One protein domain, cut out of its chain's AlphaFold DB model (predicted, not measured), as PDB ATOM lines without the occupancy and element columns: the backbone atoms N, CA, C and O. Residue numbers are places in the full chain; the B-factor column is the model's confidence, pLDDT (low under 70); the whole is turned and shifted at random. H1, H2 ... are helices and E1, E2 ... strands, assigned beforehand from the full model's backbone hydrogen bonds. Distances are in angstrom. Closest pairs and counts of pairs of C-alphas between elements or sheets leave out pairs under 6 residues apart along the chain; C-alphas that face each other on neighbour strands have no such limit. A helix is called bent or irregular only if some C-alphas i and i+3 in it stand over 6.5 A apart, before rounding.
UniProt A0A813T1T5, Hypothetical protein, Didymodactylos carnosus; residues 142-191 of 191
ATOM      1  N   LEU A 142     326.444 129.513 307.862       93.12
ATOM      2  CA  LEU A 142     327.087 128.210 307.997       93.12
ATOM      3  C   LEU A 142     328.372 128.199 307.166       93.12
ATOM      4  O   LEU A 142     328.395 128.707 306.042       93.12
ATOM      5  N   LEU A 143     329.422 127.563 307.688       93.44
ATOM      6  CA  LEU A 143     330.734 127.525 307.032       93.44
ATOM      7  C   LEU A 143     330.679 126.895 305.639       93.44
ATOM      8  O   LEU A 143     331.439 127.277 304.753       93.44
ATOM      9  N   VAL A 144     329.758 125.947 305.457       94.50
ATOM     10  CA  VAL A 144     329.518 125.240 304.201       94.50
ATOM     11  C   VAL A 144     328.256 125.767 303.527       94.50
ATOM     12  O   VAL A 144     327.131 125.497 303.963       94.50
ATOM     13  N   GLN A 145     328.435 126.432 302.392       94.12
ATOM     14  CA  GLN A 145     327.357 126.850 301.498       94.12
ATOM     15  C   GLN A 145     327.275 125.917 300.296       94.12
ATOM     16  O   GLN A 145     328.260 125.286 299.927       94.12
ATOM     17  N   CYS A 146     326.096 125.809 299.682       92.75
ATOM     18  CA  CYS A 146     325.885 124.904 298.556       92.75
ATOM     19  C   CYS A 146     325.005 125.536 297.483       92.75
ATOM     20  O   CYS A 146     323.983 126.147 297.783       92.75
ATOM     21  N   LYS A 147     325.358 125.314 296.217       90.50
ATOM     22  CA  LYS A 147     324.534 125.636 295.050       90.50
ATOM     23  C   LYS A 147     324.269 124.341 294.281       90.50
ATOM     24  O   LYS A 147     325.150 123.802 293.616       90.50
ATOM     25  N   GLY A 148     323.053 123.812 294.410       89.56
ATOM     26  CA  GLY A 148     322.722 122.481 293.895       89.56
ATOM     27  C   GLY A 148     323.480 121.383 294.653       89.56
ATOM     28  O   GLY A 148     323.363 121.289 295.878       89.56
ATOM     29  N   LYS A 149     324.246 120.563 293.921       91.44
ATOM     30  CA  LYS A 149     325.066 119.464 294.468       91.44
ATOM     31  C   LYS A 149     326.484 119.889 294.868       91.44
ATOM     32  O   LYS A 149     327.178 119.106 295.510       91.44
ATOM     33  N   ILE A 150     326.896 121.101 294.498       92.31
ATOM     34  CA  ILE A 150     328.247 121.618 294.721       92.31
ATOM     35  C   ILE A 150     328.248 122.510 295.958       92.31
ATOM     36  O   ILE A 150     327.390 123.384 296.094       92.31
ATOM     37  N   CYS A 151     329.219 122.305 296.838       95.25
ATOM     38  CA  CYS A 151     329.398 123.066 298.061       95.25
ATOM     39  C   CYS A 151     330.792 123.695 298.153       95.25
ATOM     40  O   CYS A 151     331.727 123.298 297.456       95.25
ATOM     41  N   TYR A 152     330.880 124.734 298.980       95.56
ATOM     42  CA  TYR A 152     332.039 125.597 299.132       95.56
ATOM     43  C   TYR A 152     332.117 126.193 300.537       95.56
ATOM     44  O   TYR A 152     331.105 126.322 301.232       95.56
ATOM     45  N   CYS A 153     333.324 126.595 300.929       95.38
ATOM     46  CA  CYS A 153     333.566 127.283 302.189       95.38
ATOM     47  C   CYS A 153     333.325 128.786 302.057       95.38
ATOM     48  O   CYS A 153     333.754 129.403 301.076       95.38
ATOM     49  N   VAL A 154     332.708 129.386 303.073       93.62
ATOM     50  CA  VAL A 154     332.565 130.841 303.195       93.62
ATOM     51  C   VAL A 154     333.120 131.353 304.518       93.62
ATOM     52  O   VAL A 154     333.233 130.602 305.485       93.62
ATOM     53  N   ASN A 155     333.475 132.637 304.552       92.00
ATOM     54  CA  ASN A 155     333.790 133.342 305.793       92.00
ATOM     55  C   ASN A 155     332.511 133.839 306.508       92.00
ATOM     56  O   ASN A 155     331.392 133.622 306.040       92.00
ATOM     57  N   LEU A 156     332.693 134.578 307.608       89.75
ATOM     58  CA  LEU A 156     331.618 135.197 308.402       89.75
ATOM     59  C   LEU A 156     330.702 136.154 307.618       89.75
ATOM     60  O   LEU A 156     329.563 136.373 308.019       89.75
ATOM     61  N   ASP A 157     331.172 136.703 306.499       89.38
ATOM     62  CA  ASP A 157     330.404 137.596 305.621       89.38
ATOM     63  C   ASP A 157     329.748 136.851 304.449       89.38
ATOM     64  O   ASP A 157     329.195 137.477 303.548       89.38
ATOM     65  N   GLY A 158     329.873 135.521 304.396       90.38
ATOM     66  CA  GLY A 158     329.384 134.713 303.284       90.38
ATOM     67  C   GLY A 158     330.263 134.758 302.033       90.38
ATOM     68  O   GLY A 158     329.870 134.233 300.989       90.38
ATOM     69  N   LYS A 159     331.460 135.356 302.099       91.81
ATOM     70  CA  LYS A 159     332.400 135.393 300.970       91.81
ATOM     71  C   LYS A 159     333.071 134.039 300.795       91.81
ATOM     72  O   LYS A 159     333.626 133.492 301.746       91.81
ATOM     73  N   ILE A 160     333.063 133.540 299.560       92.81
ATOM     74  CA  ILE A 160     333.702 132.275 299.187       92.81
ATOM     75  C   ILE A 160     335.208 132.354 299.453       92.81
ATOM     76  O   ILE A 160     335.876 133.308 299.043       92.81
ATOM     77  N   LEU A 161     335.749 131.340 300.125       93.81
ATOM     78  CA  LEU A 161     337.185 131.232 300.358       93.81
ATOM     79  C   LEU A 161     337.908 130.852 299.061       93.81
ATOM     80  O   LEU A 161     337.478 129.968 298.327       93.81
ATOM     81  N   LYS A 162     339.037 131.509 298.780       91.94
ATOM     82  CA  LYS A 162     339.881 131.207 297.611       91.94
ATOM     83  C   LYS A 162     340.805 130.011 297.866       91.94
ATOM     84  O   LYS A 162     341.199 129.768 299.013       91.94
ATOM     85  N   ASN A 163     341.252 129.369 296.786       87.69
ATOM     86  CA  ASN A 163     342.199 128.244 296.782       87.69
ATOM     87  C   ASN A 163     341.679 127.055 297.601       87.69
ATOM     88  O   ASN A 163     342.321 126.612 298.553       87.69
ATOM     89  N   MET A 164     340.477 126.608 297.259       89.38
ATOM     90  CA  MET A 164     339.845 125.421 297.818       89.38
ATOM     91  C   MET A 164     339.281 124.578 296.676       89.38
ATOM     92  O   MET A 164     339.037 125.097 295.583       89.38
ATOM     93  N   GLU A 165     339.010 123.316 296.961       88.19
ATOM     94  CA  GLU A 165     338.266 122.458 296.051       88.19
ATOM     95  C   GLU A 165     336.774 122.552 296.362       88.19
ATOM     96  O   GLU A 165     336.362 122.618 297.521       88.19
ATOM     97  N   PHE A 166     335.956 122.573 295.313       90.94
ATOM     98  CA  PHE A 166     334.517 122.420 295.462       90.94
ATOM     99  C   PHE A 166     334.185 120.955 295.737       90.94
ATOM    100  O   PHE A 166     334.766 120.059 295.130       90.94
ATOM    101  N   PHE A 167     333.219 120.704 296.614       94.06
ATOM    102  CA  PHE A 167     332.937 119.352 297.094       94.06
ATOM    103  C   PHE A 167     331.449 119.000 297.021       94.06
ATOM    104  O   PHE A 167     330.575 119.867 296.948       94.06
ATOM    105  N   SER A 168     331.155 117.698 297.008       92.50
ATOM    106  CA  SER A 168     329.783 117.186 296.938       92.50
ATOM    107  C   SER A 168     329.011 117.476 298.224       92.50
ATOM    108  O   SER A 168     329.505 117.253 299.331       92.50
ATOM    109  N   ARG A 169     327.742 117.869 298.085       90.69
ATOM    110  CA  ARG A 169     326.815 118.080 299.209       90.69
ATOM    111  C   ARG A 169     326.580 116.838 300.070       90.69
ATOM    112  O   ARG A 169     326.188 116.980 301.222       90.69
ATOM    113  N   THR A 170     326.814 115.646 299.528       90.94
ATOM    114  CA  THR A 170     326.564 114.375 300.223       90.94
ATOM    115  C   THR A 170     327.509 114.111 301.400       90.94
ATOM    116  O   THR A 170     327.173 113.301 302.251       90.94
ATOM    117  N   LYS A 171     328.653 114.802 301.484       89.38
ATOM    118  CA  LYS A 171     329.688 114.610 302.519       89.38
ATOM    119  C   LYS A 171     329.621 115.671 303.625       89.38
ATOM    120  O   LYS A 171     330.563 116.427 303.838       89.38
ATOM    121  N   SER A 172     328.454 115.862 304.244       83.88
ATOM    122  CA  SER A 172     328.184 117.059 305.059       83.88
ATOM    123  C   SER A 172     329.148 117.265 306.231       83.88
ATOM    124  O   SER A 172     329.528 118.407 306.481       83.88
ATOM    125  N   VAL A 173     329.544 116.190 306.919       89.50
ATOM    126  CA  VAL A 173     330.424 116.255 308.099       89.50
ATOM    127  C   VAL A 173     331.861 116.567 307.677       89.50
ATOM    128  O   VAL A 173     332.495 117.468 308.225       89.50
ATOM    129  N   GLU A 174     332.364 115.886 306.648       94.44
ATOM    130  CA  GLU A 174     333.713 116.098 306.121       94.44
ATOM    131  C   GLU A 174     333.874 117.503 305.537       94.44
ATOM    132  O   GLU A 174     334.894 118.160 305.750       94.44
ATOM    133  N   ASN A 175     332.842 117.992 304.849       93.62
ATOM    134  CA  ASN A 175     332.804 119.339 304.293       93.62
ATOM    135  C   ASN A 175     332.954 120.411 305.383       93.62
ATOM    136  O   ASN A 175     333.669 121.398 305.199       93.62
ATOM    137  N   GLU A 176     332.282 120.230 306.522       93.06
ATOM    138  CA  GLU A 176     332.357 121.167 307.643       93.06
ATOM    139  C   GLU A 176     333.751 121.168 308.273       93.06
ATOM    140  O   GLU A 176     334.354 122.235 308.431       93.06
ATOM    141  N   GLN A 177     334.316 119.985 308.527       94.62
ATOM    142  CA  GLN A 177     335.672 119.856 309.059       94.62
ATOM    143  C   GLN A 177     336.726 120.450 308.112       94.62
ATOM    144  O   GLN A 177     337.652 121.135 308.556       94.62
ATOM    145  N   TYR A 178     336.571 120.241 306.803       94.31
ATOM    146  CA  TYR A 178     337.425 120.839 305.781       94.31
ATOM    147  C   TYR A 178     337.390 122.371 305.845       94.31
ATOM    148  O   TYR A 178     338.441 123.011 305.940       94.31
ATOM    149  N   CYS A 179     336.195 122.972 305.867       94.31
ATOM    150  CA  CYS A 179     336.054 124.427 305.928       94.31
ATOM    151  C   CYS A 179     336.564 125.026 307.245       94.31
ATOM    152  O   CYS A 179     337.163 126.104 307.231       94.31
ATOM    153  N   LEU A 180     336.384 124.331 308.371       93.19
ATOM    154  CA  LEU A 180     336.968 124.718 309.659       93.19
ATOM    155  C   LEU A 180     338.499 124.763 309.586       93.19
ATOM    156  O   LEU A 180     339.110 125.770 309.948       93.19
ATOM    157  N   ASN A 181     339.123 123.700 309.077       93.06
ATOM    158  CA  ASN A 181     340.578 123.610 308.958       93.06
ATOM    159  C   ASN A 181     341.137 124.659 307.990       93.06
ATOM    160  O   ASN A 181     342.156 125.292 308.273       93.06
ATOM    161  N   LEU A 182     340.448 124.892 306.871       93.00
ATOM    162  CA  LEU A 182     340.845 125.888 305.882       93.00
ATOM    163  C   LEU A 182     340.815 127.311 306.456       93.00
ATOM    164  O   LEU A 182     341.744 128.083 306.213       93.00
ATOM    165  N   GLN A 183     339.784 127.662 307.230       91.88
ATOM    166  CA  GLN A 183     339.713 128.971 307.884       91.88
ATOM    167  C   GLN A 183     340.814 129.154 308.925       91.88
ATOM    168  O   GLN A 183     341.487 130.185 308.897       91.88
ATOM    169  N   LYS A 184     341.069 128.138 309.762       91.88
ATOM    170  CA  LYS A 184     342.180 128.149 310.730       91.88
ATOM    171  C   LYS A 184     343.525 128.368 310.036       91.88
ATOM    172  O   LYS A 184     344.269 129.265 310.419       91.88
ATOM    173  N   LYS A 185     343.802 127.623 308.959       92.62
ATOM    174  CA  LYS A 185     345.035 127.763 308.161       92.62
ATOM    175  C   LYS A 185     345.200 129.165 307.565       92.62
ATOM    176  O   LYS A 185     346.319 129.637 307.413       92.62
ATOM    177  N   LYS A 186     344.094 129.825 307.210       91.06
ATOM    178  CA  LYS A 186     344.083 131.185 306.648       91.06
ATOM    179  C   LYS A 186     344.030 132.294 307.711       91.06
ATOM    180  O   LYS A 186     343.959 133.458 307.332       91.06
ATOM    181  N   GLY A 187     344.017 131.962 309.007       89.38
ATOM    182  CA  GLY A 187     343.882 132.945 310.088       89.38
ATOM    183  C   GLY A 187     342.537 133.685 310.093       89.38
ATOM    184  O   GLY A 187     342.437 134.788 310.623       89.38
ATOM    185  N   ILE A 188     341.500 133.108 309.478       86.94
ATOM    186  CA  ILE A 188     340.160 133.701 309.427       86.94
ATOM    187  C   ILE A 188     339.444 133.368 310.735       86.94
ATOM    188  O   ILE A 188     339.394 132.206 311.141       86.94
ATOM    189  N   LYS A 189     338.867 134.387 311.386       73.75
ATOM    190  CA  LYS A 189     338.048 134.192 312.587       73.75
ATOM    191  C   LYS A 189     336.857 133.296 312.259       73.75
ATOM    192  O   LYS A 189     336.083 133.600 311.355       73.75
ATOM    193  N   THR A 190     336.717 132.216 313.011       65.88
ATOM    194  CA  THR A 190     335.514 131.384 313.026       65.88
ATOM    195  C   THR A 190     334.556 131.893 314.102       65.88
ATOM    196  O   THR A 190     334.990 132.580 315.032       65.88
ATOM    197  N   ILE A 191     333.268 131.577 313.945       58.03
ATOM    198  CA  ILE A 191     332.228 131.811 314.963       58.03
ATOM    199  C   ILE A 191     332.611 131.074 316.251       58.03
ATOM    200  O   ILE A 191     333.135 129.942 316.124       58.03
TER     201      ILE A 191
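What this domain is: This is residues 142 to 191 of the 191 residues of the protein "Hypothetical protein" of Didymodactylos carnosus (UniProt A0A813T1T5). A small two-stranded hairpin, E1 and E2, has one helix, H1, packed on it, and a long loop, residues 154 to 171, swings away from the end of E2 and comes back before H1 begins. H1 runs roughly along the longest axis, and after it residues 186 to 191 turn back as a tail. The printed part has 50 residues, with two named strands and then one named helix along the chain; the sheet has the order E1 - E2 and is antiparallel. The class is mixed, helices and strands, with 22 residues in named elements, under half of those printed. The whole is compact and rounded, with a radius of gyration of the C-alphas of 9.9 A and spans of 27 by 20 by 18 A.

How they stand to each other: E1, residues 144 to 147, and E2, residues 150 to 153, are antiparallel neighbours and form a hairpin, with 147 degrees between their N-to-C directions. The C-alphas of residues 146 and 151 face each other at 4.0 A. N 145 and O 152 are within hydrogen-bond range at 2.9 A, and so are N 152 and O 145 at 2.8 A. In the stretch after E2, residues 167 to 168 make a short antiparallel pairing with residues 150 to 151 of E2. H1, residues 172 to 185, has its closest C-alpha pair with E2 at Cys 153 and Cys 179, 5.3 A apart. Its closest C-alpha pair with E1 is that of Val 144 and Glu 176, 6.0 A apart. From centre to centre H1 is 10.7 A from E2 and 12.7 A from E1. In H1 every O i to N i+4 pair is within hydrogen-bond range.

Where its parts are: E1 runs from Val 144, with its C-alpha at (329.518, 125.240, 304.201), to Lys 147, 10.4 A from first to last C-alpha. E2 runs from Ile 150, with its C-alpha at (328.247, 121.618, 294.721), to Cys 153, over 10.8 A. H1 runs from Ser 172 to Lys 185 over 20.2 A, and C-alpha 185 is at (345.035, 127.763, 308.161). H1 is not bent.

The domain as a whole: The two C-alphas farthest apart are those of Gly 148 and Gly 187, at 28.6 A. The C-alphas of the first and last printed residues, Leu 142 and Ile 191, are 9.4 A apart, and Ile 191 is the chain's last residue. The printed part has no cut. The link from E1 to E2 is tight, with 2 residues, and the link from E2 to H1 is long, with 18 residues. The mean pLDDT of the printed part is 90.3, and residues 190 to 191 are under 70.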